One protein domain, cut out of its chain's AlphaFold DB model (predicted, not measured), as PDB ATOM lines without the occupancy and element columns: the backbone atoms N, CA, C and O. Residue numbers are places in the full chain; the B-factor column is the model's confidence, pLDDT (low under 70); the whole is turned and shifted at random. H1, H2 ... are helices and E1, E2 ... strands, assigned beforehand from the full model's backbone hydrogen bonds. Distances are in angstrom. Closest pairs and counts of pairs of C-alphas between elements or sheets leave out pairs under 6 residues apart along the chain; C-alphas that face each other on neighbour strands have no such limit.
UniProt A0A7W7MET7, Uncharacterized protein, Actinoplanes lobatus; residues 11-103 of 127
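Overview. This is residues 11 to 103 of the 127 residues of an uncharacterized protein of Actinoplanes lobatus (UniProt A0A7W7MET7). A small three-stranded sheet has two helices, H1 and H3, covering one face, and two further helices, H2 and H4, lie beyond one end of this two-layer part, where the first residue of H2, Ala 28, meets H4 at Phe 93 and the two helices make a corner. The turn between E2 and E3 lies toward the opposite end of the long axis. The printed part has 93 residues, with named elements in the order H1, H2, H3, E1, E2, E3, H4; the sheet, order E1, E2, E3, is antiparallel throughout, and the class is mixed, helices and strands. The whole is compact, with a radius of gyration of the C-alphas of 11.9 A, and spans 36 by 24 by 23 A.

Arrangement. H1, residues 11 to 23, is on the sheet over E3, residues 80 to 85, at a height over the sheet of 9.0 A; it runs slantwise to the strands, at 39 degrees to E3 on the local plane. Their closest C-alphas, of Arg 14 and Ala 84, are 5.2 A apart. H2, residues 28 to 37, is not on the sheet. It touches H4, residues 88 to 98, about perpendicular at 71 degrees, only just beyond steep; the closest C-alphas, of Ala 28 and Phe 93, are 4.4 A apart. H3, residues 51 to 59, is on the same face as H1, over E1, residues 65 to 68, at a height of 8.1 A, and runs along the strands, at 25 degrees to E1 on the local plane. The closest C-alphas of H3 and E1, of Ala 53 and Val 66, are 5.1 A apart. H1, with residues 17 to 21 alone, only just touches H3, with 3 pairs of C-alphas within 8 A; the closest, of Ala 17 and Leu 56, are 6.6 A apart. E2, residues 72 to 77, is the inner strand of a meander, E1, E2, E3, each strand the antiparallel neighbour of the one before. In the hairpin E1 and E2, N 67 and O 74 are 2.9 A apart; in the hairpin E2 and E3, N 75 and O 82 are 2.8 A apart, both within hydrogen-bond range. In H1, H2, H3 and H4 every O i to N i+4 pair is within that range.

Along the chain. H1 begins at C-alpha 11, (46.905, -20.355, 51.514), and is 18.0 A long. H2 is 14.2 A, H3 12.2 A, E1 10.3 A, E2 15.8 A and E3 17.0 A long. H4, 15.4 A long, ends at C-alpha 98, (52.190, -42.737, 33.804).

Size, cuts and confidence. The farthest C-alphas, of Gly 79 and Glu 101, are 36.2 A apart. The link from H2 to H3, residues 38 to 50, is long; the others are tight. The printed part has no cut, and no printed residue is under 70 in pLDDT; the mean of the printed part is 94.1.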
ATOM      1  N   ASP A  11      45.736 -19.817  50.825       94.06
ATOM      2  CA  ASP A  11      46.905 -20.355  51.514       94.06
ATOM      3  C   ASP A  11      46.542 -21.586  52.360       94.06
ATOM      4  O   ASP A  11      47.260 -22.583  52.335       94.06
ATOM      5  N   ALA A  12      45.391 -21.605  53.033       94.06
ATOM      6  CA  ALA A  12      44.898 -22.769  53.767       94.06
ATOM      7  C   ALA A  12      44.519 -23.939  52.850       94.06
ATOM      8  O   ALA A  12      44.576 -25.096  53.275       94.06
ATOM      9  N   VAL A  13      44.096 -23.671  51.612       95.44
ATOM     10  CA  VAL A  13      43.887 -24.718  50.600       95.44
ATOM     11  C   VAL A  13      45.231 -25.283  50.143       95.44
ATOM     12  O   VAL A  13      45.421 -26.498  50.188       95.44
ATOM     13  N   ARG A  14      46.186 -24.411  49.794       96.44
ATOM     14  CA  ARG A  14      47.543 -24.811  49.392       96.44
ATOM     15  C   ARG A  14      48.227 -25.657  50.464       96.44
ATOM     16  O   ARG A  14      48.606 -26.792  50.197       96.44
ATOM     17  N   ASN A  15      48.315 -25.130  51.685       96.06
ATOM     18  CA  ASN A  15      49.004 -25.773  52.802       96.06
ATOM     19  C   ASN A  15      48.392 -27.138  53.140       96.06
ATOM     20  O   ASN A  15      49.113 -28.073  53.485       96.06
ATOM     21  N   ASN A  16      47.065 -27.275  53.032       96.81
ATOM     22  CA  ASN A  16      46.399 -28.555  53.259       96.81
ATOM     23  C   ASN A  16      46.743 -29.576  52.168       96.81
ATOM     24  O   ASN A  16      47.065 -30.717  52.489       96.81
ATOM     25  N   ALA A  17      46.714 -29.177  50.893       96.50
ATOM     26  CA  ALA A  17      47.074 -30.066  49.793       96.50
ATOM     27  C   ALA A  17      48.533 -30.538  49.893       96.50
ATOM     28  O   ALA A  17      48.809 -31.727  49.747       96.50
ATOM     29  N   GLU A  18      49.457 -29.629  50.209       96.19
ATOM     30  CA  GLU A  18      50.868 -29.961  50.428       96.19
ATOM     31  C   GLU A  18      51.030 -30.929  51.602       96.19
ATOM     32  O   GLU A  18      51.676 -31.966  51.460       96.19
ATOM     33  N   TYR A  19      50.375 -30.655  52.734       96.38
ATOM     34  CA  TYR A  19      50.376 -31.551  53.891       96.38
ATOM     35  C   TYR A  19      49.849 -32.953  53.546       96.38
ATOM     36  O   TYR A  19      50.471 -33.950  53.909       96.38
ATOM     37  N   LEU A  20      48.734 -33.039  52.816       96.75
ATOM     38  CA  LEU A  20      48.149 -34.306  52.378       96.75
ATOM     39  C   LEU A  20      49.095 -35.089  51.463       96.75
ATOM     40  O   LEU A  20      49.208 -36.302  51.621       96.75
ATOM     41  N   MET A  21      49.794 -34.414  50.546       95.94
ATOM     42  CA  MET A  21      50.793 -35.043  49.678       95.94
ATOM     43  C   MET A  21      52.023 -35.519  50.461       95.94
ATOM     44  O   MET A  21      52.507 -36.619  50.217       95.94
ATOM     45  N   TYR A  22      52.501 -34.744  51.439       95.00
ATOM     46  CA  TYR A  22      53.589 -35.171  52.328       95.00
ATOM     47  C   TYR A  22      53.205 -36.363  53.214       95.00
ATOM     48  O   TYR A  22      54.064 -37.176  53.557       95.00
ATOM     49  N   ALA A  23      51.931 -36.474  53.591       95.69
ATOM     50  CA  ALA A  23      51.436 -37.563  54.424       95.69
ATOM     51  C   ALA A  23      51.364 -38.913  53.688       95.69
ATOM     52  O   ALA A  23      51.364 -39.943  54.356       95.69
ATOM     53  N   LEU A  24      51.341 -38.920  52.348       94.31
ATOM     54  CA  LEU A  24      51.307 -40.150  51.540       94.31
ATOM     55  C   LEU A  24      52.592 -40.977  51.642       94.31
ATOM     56  O   LEU A  24      52.572 -42.166  51.351       94.31
ATOM     57  N   GLY A  25      53.712 -40.370  52.034       94.44
ATOM     58  CA  GLY A  25      54.945 -41.108  52.264       94.44
ATOM     59  C   GLY A  25      56.206 -40.381  51.834       94.44
ATOM     60  O   GLY A  25      56.190 -39.227  51.403       94.44
ATOM     61  N   ARG A  26      57.337 -41.075  51.990       94.94
ATOM     62  CA  ARG A  26      58.675 -40.542  51.684       94.94
ATOM     63  C   ARG A  26      59.268 -41.115  50.401       94.94
ATOM     64  O   ARG A  26      60.321 -40.652  49.979       94.94
ATOM     65  N   THR A  27      58.611 -42.102  49.800       96.88
ATOM     66  CA  THR A  27      59.017 -42.760  48.555       96.88
ATOM     67  C   THR A  27      57.820 -42.910  47.620       96.88
ATOM     68  O   THR A  27      56.673 -42.859  48.064       96.88
ATOM     69  N   ALA A  28      58.072 -43.124  46.327       96.12
ATOM     70  CA  ALA A  28      57.006 -43.390  45.361       96.12
ATOM     71  C   ALA A  28      56.207 -44.668  45.695       96.12
ATOM     72  O   ALA A  28      55.000 -44.725  45.471       96.12
ATOM     73  N   GLU A  29      56.864 -45.677  46.274       96.50
ATOM     74  CA  GLU A  29      56.235 -46.927  46.715       96.50
ATOM     75  C   GLU A  29      55.321 -46.726  47.932       96.50
ATOM     76  O   GLU A  29      54.228 -47.294  47.965       96.50
ATOM     77  N   ASP A  30      55.724 -45.891  48.899       97.12
ATOM     78  CA  ASP A  30      54.854 -45.510  50.022       97.12
ATOM     79  C   ASP A  30      53.605 -44.791  49.502       97.12
ATOM     80  O   ASP A  30      52.488 -45.165  49.849       97.12
ATOM     81  N   VAL A  31      53.796 -43.819  48.597       97.19
ATOM     82  CA  VAL A  31      52.695 -43.074  47.973       97.19
ATOM     83  C   VAL A  31      51.731 -44.034  47.280       97.19
ATOM     84  O   VAL A  31      50.525 -43.975  47.514       97.19
ATOM     85  N   ALA A  32      52.249 -44.956  46.466       96.56
ATOM     86  CA  ALA A  32      51.427 -45.954  45.798       96.56
ATOM     87  C   ALA A  32      50.659 -46.830  46.802       96.56
ATOM     88  O   ALA A  32      49.463 -47.066  46.626       96.56
ATOM     89  N   THR A  33      51.328 -47.282  47.865       95.94
ATOM     90  CA  THR A  33      50.738 -48.129  48.911       95.94
ATOM     91  C   THR A  33      49.604 -47.412  49.636       95.94
ATOM     92  O   THR A  33      48.510 -47.962  49.745       95.94
ATOM     93  N   GLU A  34      49.817 -46.168  50.062       96.94
ATOM     94  CA  GLU A  34      48.798 -45.375  50.751       96.94
ATOM     95  C   GLU A  34      47.593 -45.090  49.848       96.94
ATOM     96  O   GLU A  34      46.446 -45.222  50.281       96.94
ATOM     97  N   LEU A  35      47.820 -44.782  48.568       95.81
ATOM     98  CA  LEU A  35      46.737 -44.596  47.599       95.81
ATOM     99  C   LEU A  35      45.946 -45.892  47.367       95.81
ATOM    100  O   LEU A  35      44.715 -45.851  47.291       95.81
ATOM    101  N   MET A  36      46.625 -47.045  47.309       93.94
ATOM    102  CA  MET A  36      45.974 -48.356  47.205       93.94
ATOM    103  C   MET A  36      45.151 -48.664  48.460       93.94
ATOM    104  O   MET A  36      44.004 -49.095  48.347       93.94
ATOM    105  N   CYS A  37      45.700 -48.404  49.651       93.69
ATOM    106  CA  CYS A  37      45.003 -48.562  50.928       93.69
ATOM    107  C   CYS A  37      43.792 -47.630  51.049       93.69
ATOM    108  O   CYS A  37      42.765 -48.026  51.601       93.69
ATOM    109  N   ALA A  38      43.874 -46.424  50.486       92.44
ATOM    110  CA  ALA A  38      42.759 -45.491  50.384       92.44
ATOM    111  C   ALA A  38      41.726 -45.885  49.309       92.44
ATOM    112  O   ALA A  38      40.685 -45.239  49.200       92.44
ATOM    113  N   GLY A  39      41.984 -46.927  48.509       94.00
ATOM    114  CA  GLY A  39      41.101 -47.362  47.425       94.00
ATOM    115  C   GLY A  39      41.026 -46.372  46.259       94.00
ATOM    116  O   GLY A  39      40.095 -46.440  45.451       94.00
ATOM    117  N   VAL A  40      41.985 -45.448  46.164       94.31
ATOM    118  CA  VAL A  40      42.032 -44.438  45.110       94.31
ATOM    119  C   VAL A  40      42.624 -45.063  43.853       94.31
ATOM    120  O   VAL A  40      43.636 -45.752  43.892       94.31
ATOM    121  N   LYS A  41      41.980 -44.816  42.715       94.12
ATOM    122  CA  LYS A  41      42.433 -45.265  41.395       94.12
ATOM    123  C   LYS A  41      42.459 -44.095  40.434       94.12
ATOM    124  O   LYS A  41      41.665 -43.177  40.610       94.12
ATOM    125  N   GLY A  42      43.267 -44.157  39.387       93.12
ATOM    126  CA  GLY A  42      43.364 -43.095  38.393       93.12
ATOM    127  C   GLY A  42      43.637 -43.573  36.976       93.12
ATOM    128  O   GLY A  42      43.701 -44.770  36.724       93.12
ATOM    129  N   GLU A  43      43.782 -42.635  36.052       93.56
ATOM    130  CA  GLU A  43      44.096 -42.908  34.648       93.56
ATOM    131  C   GLU A  43      45.487 -42.341  34.318       93.56
ATOM    132  O   GLU A  43      45.719 -41.161  34.601       93.56
ATOM    133  N   PRO A  44      46.416 -43.162  33.788       92.38
ATOM    134  CA  PRO A  44      47.725 -42.698  33.322       92.38
ATOM    135  C   PRO A  44      47.595 -41.562  32.307       92.38
ATOM    136  O   PRO A  44      46.654 -41.548  31.517       92.38
ATOM    137  N   GLU A  45      48.527 -40.611  32.338       89.69
ATOM    138  CA  GLU A  45      48.611 -39.456  31.430       89.69
ATOM    139  C   GLU A  45      47.404 -38.492  31.483       89.69
ATOM    140  O   GLU A  45      47.381 -37.478  30.780       89.69
ATOM    141  N   ASN A  46      46.410 -38.749  32.341       92.06
ATOM    142  CA  ASN A  46      45.254 -37.884  32.529       92.06
ATOM    143  C   ASN A  46      45.416 -37.040  33.807       92.06
ATOM    144  O   ASN A  46      45.218 -37.542  34.918       92.06
ATOM    145  N   PRO A  47      45.701 -35.730  33.694       90.94
ATOM    146  CA  PRO A  47      46.029 -34.890  34.846       90.94
ATOM    147  C   PRO A  47      44.868 -34.731  35.838       90.94
ATOM    148  O   PRO A  47      45.108 -34.527  37.028       90.94
ATOM    149  N   ASN A  48      43.616 -34.838  35.377       92.75
ATOM    150  CA  ASN A  48      42.420 -34.727  36.221       92.75
ATOM    151  C   ASN A  48      41.998 -36.065  36.838       92.75
ATOM    152  O   ASN A  48      41.312 -36.092  37.858       92.75
ATOM    153  N   TRP A  49      42.403 -37.175  36.220       93.31
ATOM    154  CA  TRP A  49      42.135 -38.525  36.712       93.31
ATOM    155  C   TRP A  49      43.351 -39.183  37.352       93.31
ATOM    156  O   TRP A  49      43.245 -40.328  37.779       93.31
ATOM    157  N   CYS A  50      44.470 -38.476  37.497       93.81
ATOM    158  CA  CYS A  50      45.621 -38.935  38.262       93.81
ATOM    159  C   CYS A  50      45.187 -39.366  39.684       93.81
ATOM    160  O   CYS A  50      44.369 -38.677  40.312       93.81
ATOM    161  N   PRO A  51      45.732 -40.465  40.244       95.50
ATOM    162  CA  PRO A  51      45.422 -40.893  41.608       95.50
ATOM    163  C   PRO A  51      45.610 -39.782  42.650       95.50
ATOM    164  O   PRO A  51      44.800 -39.656  43.564       95.50
ATOM    165  N   ILE A  52      46.618 -38.920  42.475       96.25
ATOM    166  CA  ILE A  52      46.866 -37.774  43.359       96.25
ATOM    167  C   ILE A  52      45.738 -36.743  43.265       96.25
ATOM    168  O   ILE A  52      45.247 -36.288  44.298       96.25
ATOM    169  N   ALA A  53      45.270 -36.418  42.053       96.62
ATOM    170  CA  ALA A  53      44.149 -35.496  41.860       96.62
ATOM    171  C   ALA A  53      42.900 -35.987  42.597       96.62
ATOM    172  O   ALA A  53      42.253 -35.241  43.332       96.62
ATOM    173  N   ARG A  54      42.593 -37.275  42.433       96.25
ATOM    174  CA  ARG A  54      41.417 -37.902  43.038       96.25
ATOM    175  C   ARG A  54      41.529 -38.023  44.549       96.25
ATOM    176  O   ARG A  54      40.540 -37.794  45.235       96.25
ATOM    177  N   TYR A  55      42.715 -38.338  45.060       96.88
ATOM    178  CA  TYR A  55      42.979 -38.358  46.494       96.88
ATOM    179  C   TYR A  55      42.766 -36.976  47.125       96.88
ATOM    180  O   TYR A  55      42.092 -36.864  48.144       96.88
ATOM    181  N   LEU A  56      43.279 -35.911  46.502       96.75
ATOM    182  CA  LEU A  56      43.103 -34.550  47.011       96.75
ATOM    183  C   LEU A  56      41.634 -34.106  46.972       96.75
ATOM    184  O   LEU A  56      41.151 -33.546  47.953       96.75
ATOM    185  N   LEU A  57      40.909 -34.414  45.890       95.75
ATOM    186  CA  LEU A  57      39.470 -34.143  45.783       95.75
ATOM    187  C   LEU A  57      38.641 -34.875  46.845       95.75
ATOM    188  O   LEU A  57      37.696 -34.305  47.381       95.75
ATOM    189  N   ASP A  58      38.987 -36.126  47.157       95.19
ATOM    190  CA  ASP A  58      38.312 -36.909  48.199       95.19
ATOM    191  C   ASP A  58      38.564 -36.339  49.605       95.19
ATOM    192  O   ASP A  58      37.671 -36.322  50.454       95.19
ATOM    193  N   ARG A  59      39.779 -35.835  49.857       95.81
ATOM    194  CA  ARG A  59      40.220 -35.402  51.191       95.81
ATOM    195  C   ARG A  59      39.974 -33.934  51.510       95.81
ATOM    196  O   ARG A  59      40.010 -33.575  52.688       95.81
ATOM    197  N   ASP A  60      39.710 -33.092  50.516       94.69
ATOM    198  CA  ASP A  60      39.438 -31.672  50.721       94.69
ATOM    199  C   ASP A  60      38.150 -31.235  50.011       94.69
ATOM    200  O   ASP A  60      38.137 -30.883  48.834       94.69
ATOM    201  N   ALA A  61      37.056 -31.189  50.777       93.06
ATOM    202  CA  ALA A  61      35.723 -30.817  50.295       93.06
ATOM    203  C   ALA A  61      35.606 -29.365  49.782       93.06
ATOM    204  O   ALA A  61      34.551 -28.973  49.282       93.06
ATOM    205  N   ARG A  62      36.654 -28.543  49.933       94.00
ATOM    206  CA  ARG A  62      36.710 -27.183  49.375       94.00
ATOM    207  C   ARG A  62      37.076 -27.182  47.890       94.00
ATOM    208  O   ARG A  62      36.861 -26.170  47.221       94.00
ATOM    209  N   LEU A  63      37.647 -28.279  47.398       95.00
ATOM    210  CA  LEU A  63      38.095 -28.424  46.022       95.00
ATOM    211  C   LEU A  63      36.928 -28.818  45.114       95.00
ATOM    212  O   LEU A  63      36.139 -29.706  45.430       95.00
ATOM    213  N   THR A  64      36.837 -28.167  43.961       95.75
ATOM    214  CA  THR A  64      35.869 -28.491  42.900       95.75
ATOM    215  C   THR A  64      36.518 -29.206  41.720       95.75
ATOM    216  O   THR A  64      35.818 -29.801  40.906       95.75
ATOM    217  N   GLY A  65      37.844 -29.146  41.630       95.19
ATOM    218  CA  GLY A  65      38.644 -29.766  40.586       95.19
ATOM    219  C   GLY A  65      40.112 -29.790  40.992       95.19
ATOM    220  O   GLY A  65      40.565 -28.962  41.784       95.19
ATOM    221  N   VAL A  66      40.847 -30.781  40.498       96.75
ATOM    222  CA  VAL A  66      42.296 -30.876  40.677       96.75
ATOM    223  C   VAL A  66      42.907 -31.335  39.363       96.75
ATOM    224  O   VAL A  66      42.388 -32.247  38.716       96.75
ATOM    225  N   ALA A  67      44.006 -30.700  38.969       96.00
ATOM    226  CA  ALA A  67      44.817 -31.109  37.833       96.00
ATOM    227  C   ALA A  67      46.278 -31.227  38.263       96.00
ATOM    228  O   ALA A  67      46.866 -30.279  38.788       96.00
ATOM    229  N   VAL A  68      46.865 -32.398  38.042       93.12
ATOM    230  CA  VAL A  68      48.275 -32.662  38.326       93.12
ATOM    231  C   VAL A  68      49.098 -32.263  37.108       93.12
ATOM    232  O   VAL A  68      48.952 -32.848  36.038       93.12
ATOM    233  N   GLY A  69      49.937 -31.241  37.258       86.00
ATOM    234  CA  GLY A  69      50.936 -30.859  36.267       86.00
ATOM    235  C   GLY A  69      52.313 -31.428  36.603       86.00
ATOM    236  O   GLY A  69      52.526 -32.025  37.656       86.00
ATOM    237  N   SER A  70      53.273 -31.200  35.706       74.19
ATOM    238  CA  SER A  70      54.647 -31.703  35.842       74.19
ATOM    239  C   SER A  70      55.417 -31.095  37.024       74.19
ATOM    240  O   SER A  70      56.311 -31.741  37.556       74.19
ATOM    241  N   ASP A  71      55.082 -29.859  37.417       79.62
ATOM    242  CA  ASP A  71      55.804 -29.074  38.439       79.62
ATOM    243  C   ASP A  71      54.903 -28.626  39.609       79.62
ATOM    244  O   ASP A  71      55.366 -28.376  40.721       79.62
ATOM    245  N   ALA A  72      53.588 -28.562  39.383       91.56
ATOM    246  CA  ALA A  72      52.617 -28.088  40.359       91.56
ATOM    247  C   ALA A  72      51.293 -28.845  40.243       91.56
ATOM    248  O   ALA A  72      50.914 -29.317  39.168       91.56
ATOM    249  N   VAL A  73      50.552 -28.893  41.348       94.81
ATOM    250  CA  VAL A  73      49.145 -29.294  41.350       94.81
ATOM    251  C   VAL A  73      48.281 -28.041  41.337       94.81
ATOM    252  O   VAL A  73      48.426 -27.161  42.187       94.81
ATOM    253  N   HIS A  74      47.370 -27.973  40.373       96.75
ATOM    254  CA  HIS A  74      46.368 -26.924  40.268       96.75
ATOM    255  C   HIS A  74      45.105 -27.363  41.008       96.75
ATOM    256  O   HIS A  74      44.507 -28.387  40.683       96.75
ATOM    257  N   LEU A  75      44.714 -26.581  42.005       96.75
ATOM    258  CA  LEU A  75      43.578 -26.804  42.888       96.75
ATOM    259  C   LEU A  75      42.488 -25.803  42.517       96.75
ATOM    260  O   LEU A  75      42.663 -24.595  42.677       96.75
ATOM    261  N   GLU A  76      41.368 -26.285  42.003       96.44
ATOM    262  CA  GLU A  76      40.221 -25.449  41.677       96.44
ATOM    263  C   GLU A  76      39.305 -25.342  42.891       96.44
ATOM    264  O   GLU A  76      38.947 -26.341  43.517       96.44
ATOM    265  N   THR A  77      38.914 -24.116  43.216       94.38
ATOM    266  CA  THR A  77      37.976 -23.798  44.294       94.38
ATOM    267  C   THR A  77      36.887 -22.868  43.756       94.38
ATOM    268  O   THR A  77      37.092 -22.215  42.727       94.38
ATOM    269  N   PRO A  78      35.762 -22.689  44.471       92.00
ATOM    270  CA  PRO A  78      34.756 -21.696  44.089       92.00
ATOM    271  C   PRO A  78      35.300 -20.258  44.015       92.00
ATOM    272  O   PRO A  78      34.717 -19.421  43.328       92.00
ATOM    273  N   GLY A  79      36.396 -19.964  44.727       87.88
ATOM    274  CA  GLY A  79      37.057 -18.656  44.751       87.88
ATOM    275  C   GLY A  79      38.139 -18.466  43.681       87.88
ATOM    276  O   GLY A  79      38.666 -17.364  43.550       87.88
ATOM    277  N   GLY A  80      38.471 -19.508  42.912       91.25
ATOM    278  CA  GLY A  80      39.519 -19.485  41.889       91.25
ATOM    279  C   GLY A  80      40.503 -20.649  42.004       91.25
ATOM    280  O   GLY A  80      40.270 -21.617  42.731       91.25
ATOM    281  N   THR A  81      41.612 -20.548  41.273       94.50
ATOM    282  CA  THR A  81      42.642 -21.594  41.194       94.50
ATOM    283  C   THR A  81      43.831 -21.272  42.094       94.50
ATOM    284  O   THR A  81      44.372 -20.167  42.057       94.50
ATOM    285  N   VAL A  82      44.268 -22.264  42.863       95.06
ATOM    286  CA  VAL A  82      45.437 -22.215  43.745       95.06
ATOM    287  C   VAL A  82      46.455 -23.247  43.266       95.06
ATOM    288  O   VAL A  82      46.084 -24.370  42.947       95.06
ATOM    289  N   CYS A  83      47.738 -22.900  43.224       95.88
ATOM    290  CA  CYS A  83      48.801 -23.867  42.939       95.88
ATOM    291  C   CYS A  83      49.445 -24.349  44.241       95.88
ATOM    292  O   CYS A  83      49.702 -23.529  45.128       95.88
ATOM    293  N   ALA A  84      49.722 -25.648  44.322       95.00
ATOM    294  CA  ALA A  84      50.486 -26.289  45.388       95.00
ATOM    295  C   ALA A  84      51.741 -26.959  44.823       95.00
ATOM    296  O   ALA A  84      51.718 -27.501  43.711       95.00
ATOM    297  N   THR A  85      52.830 -26.922  45.590       94.56
ATOM    298  CA  THR A  85      54.081 -27.576  45.209       94.56
ATOM    299  C   THR A  85      53.960 -29.087  45.360       94.56
ATOM    300  O   THR A  85      53.424 -29.591  46.348       94.56
ATOM    301  N   VAL A  86      54.483 -29.821  44.378       93.25
ATOM    302  CA  VAL A  86      54.507 -31.286  44.414       93.25
ATOM    303  C   VAL A  86      55.779 -31.755  45.118       93.25
ATOM    304  O   VAL A  86      56.875 -31.414  44.671       93.25
ATOM    305  N   PRO A  87      55.686 -32.537  46.207       93.75
ATOM    306  CA  PRO A  87      56.870 -33.118  46.821       93.75
ATOM    307  C   PRO A  87      57.499 -34.173  45.895       93.75
ATOM    308  O   PRO A  87      56.793 -34.913  45.212       93.75
ATOM    309  N   GLU A  88      58.832 -34.277  45.914       94.44
ATOM    310  CA  GLU A  88      59.610 -35.198  45.063       94.44
ATOM    311  C   GLU A  88      59.052 -36.636  44.998       94.44
ATOM    312  O   GLU A  88      58.801 -37.092  43.884       94.44
ATOM    313  N   PRO A  89      58.746 -37.338  46.113       95.50
ATOM    314  CA  PRO A  89      58.238 -38.711  46.037       95.50
ATOM    315  C   PRO A  89      56.905 -38.825  45.288       95.50
ATOM    316  O   PRO A  89      56.653 -39.837  44.636       95.50
ATOM    317  N   VAL A  90      56.064 -37.787  45.344       95.50
ATOM    318  CA  VAL A  90      54.800 -37.738  44.601       95.50
ATOM    319  C   VAL A  90      55.065 -37.494  43.117       95.50
ATOM    320  O   VAL A  90      54.453 -38.153  42.284       95.50
ATOM    321  N   SER A  91      56.011 -36.615  42.773       95.06
ATOM    322  CA  SER A  91      56.438 -36.401  41.382       95.06
ATOM    323  C   SER A  91      57.017 -37.680  40.762       95.06
ATOM    324  O   SER A  91      56.604 -38.086  39.675       95.06
ATOM    325  N   THR A  92      57.899 -38.380  41.484       95.25
ATOM    326  CA  THR A  92      58.440 -39.678  41.058       95.25
ATOM    327  C   THR A  92      57.336 -40.717  40.898       95.25
ATOM    328  O   THR A  92      57.316 -41.429  39.896       95.25
ATOM    329  N   PHE A  93      56.395 -40.783  41.845       95.94
ATOM    330  CA  PHE A  93      55.232 -41.659  41.738       95.94
ATOM    331  C   PHE A  93      54.419 -41.379  40.471       95.94
ATOM    332  O   PHE A  93      54.103 -42.325  39.759       95.94
ATOM    333  N   ILE A  94      54.108 -40.114  40.167       94.38
ATOM    334  CA  ILE A  94      53.338 -39.736  38.971       94.38
ATOM    335  C   ILE A  94      54.048 -40.232  37.708       94.38
ATOM    336  O   ILE A  94      53.435 -40.924  36.903       94.38
ATOM    337  N   GLY A  95      55.353 -39.970  37.579       94.00
ATOM    338  CA  GLY A  95      56.124 -40.421  36.418       94.00
ATOM    339  C   GLY A  95      56.143 -41.945  36.256       94.00
ATOM    340  O   GLY A  95      55.999 -42.446  35.144       94.00
ATOM    341  N   LEU A  96      56.279 -42.692  37.357       94.19
ATOM    342  CA  LEU A  96      56.221 -44.159  37.352       94.19
ATOM    343  C   LEU A  96      54.804 -44.689  37.065       94.19
ATOM    344  O   LEU A  96      54.636 -45.693  36.373       94.19
ATOM    345  N   PHE A  97      53.773 -44.010  37.569       93.69
ATOM    346  CA  PHE A  97      52.375 -44.341  37.304       93.69
ATOM    347  C   PHE A  97      52.022 -44.151  35.825       93.69
ATOM    348  O   PHE A  97      51.408 -45.044  35.240       93.69
ATOM    349  N   ASP A  98      52.462 -43.050  35.212       92.50
ATOM    350  CA  ASP A  98      52.190 -42.737  33.804       92.50
ATOM    351  C   ASP A  98      52.815 -43.757  32.838       92.50
ATOM    352  O   ASP A  98      52.232 -44.058  31.800       92.50
ATOM    353  N   ILE A  99      53.951 -44.366  33.198       92.75
ATOM    354  CA  ILE A  99      54.565 -45.454  32.412       92.75
ATOM    355  C   ILE A  99      54.023 -46.853  32.762       92.75
ATOM    356  O   ILE A  99      54.462 -47.843  32.175       92.75
ATOM    357  N   GLY A 100      53.070 -46.953  33.696       90.38
ATOM    358  CA  GLY A 100      52.360 -48.193  34.015       90.38
ATOM    359  C   GLY A 100      52.971 -49.073  35.112       90.38
ATOM    360  O   GLY A 100      52.528 -50.212  35.266       90.38
ATOM    361  N   GLU A 101      53.920 -48.579  35.916       92.69
ATOM    362  CA  GLU A 101      54.581 -49.378  36.972       92.69
ATOM    363  C   GLU A 101      53.653 -49.731  38.152       92.69
ATOM    364  O   GLU A 101      53.942 -50.640  38.931       92.69
ATOM    365  N   TYR A 102      52.499 -49.063  38.273       91.88
ATOM    366  CA  TYR A 102      51.508 -49.313  39.328       91.88
ATOM    367  C   TYR A 102      50.145 -49.759  38.769       91.88
ATOM    368  O   TYR A 102      49.141 -49.054  38.929       91.88
ATOM    369  N   PRO A 103      50.042 -50.962  38.170       89.75
ATOM    370  CA  PRO A 103      48.807 -51.427  37.533       89.75
ATOM    371  C   PRO A 103      47.623 -51.548  38.507       89.75
ATOM    372  O   PRO A 103      46.471 -51.415  38.100       89.75
TER     373      PRO A 103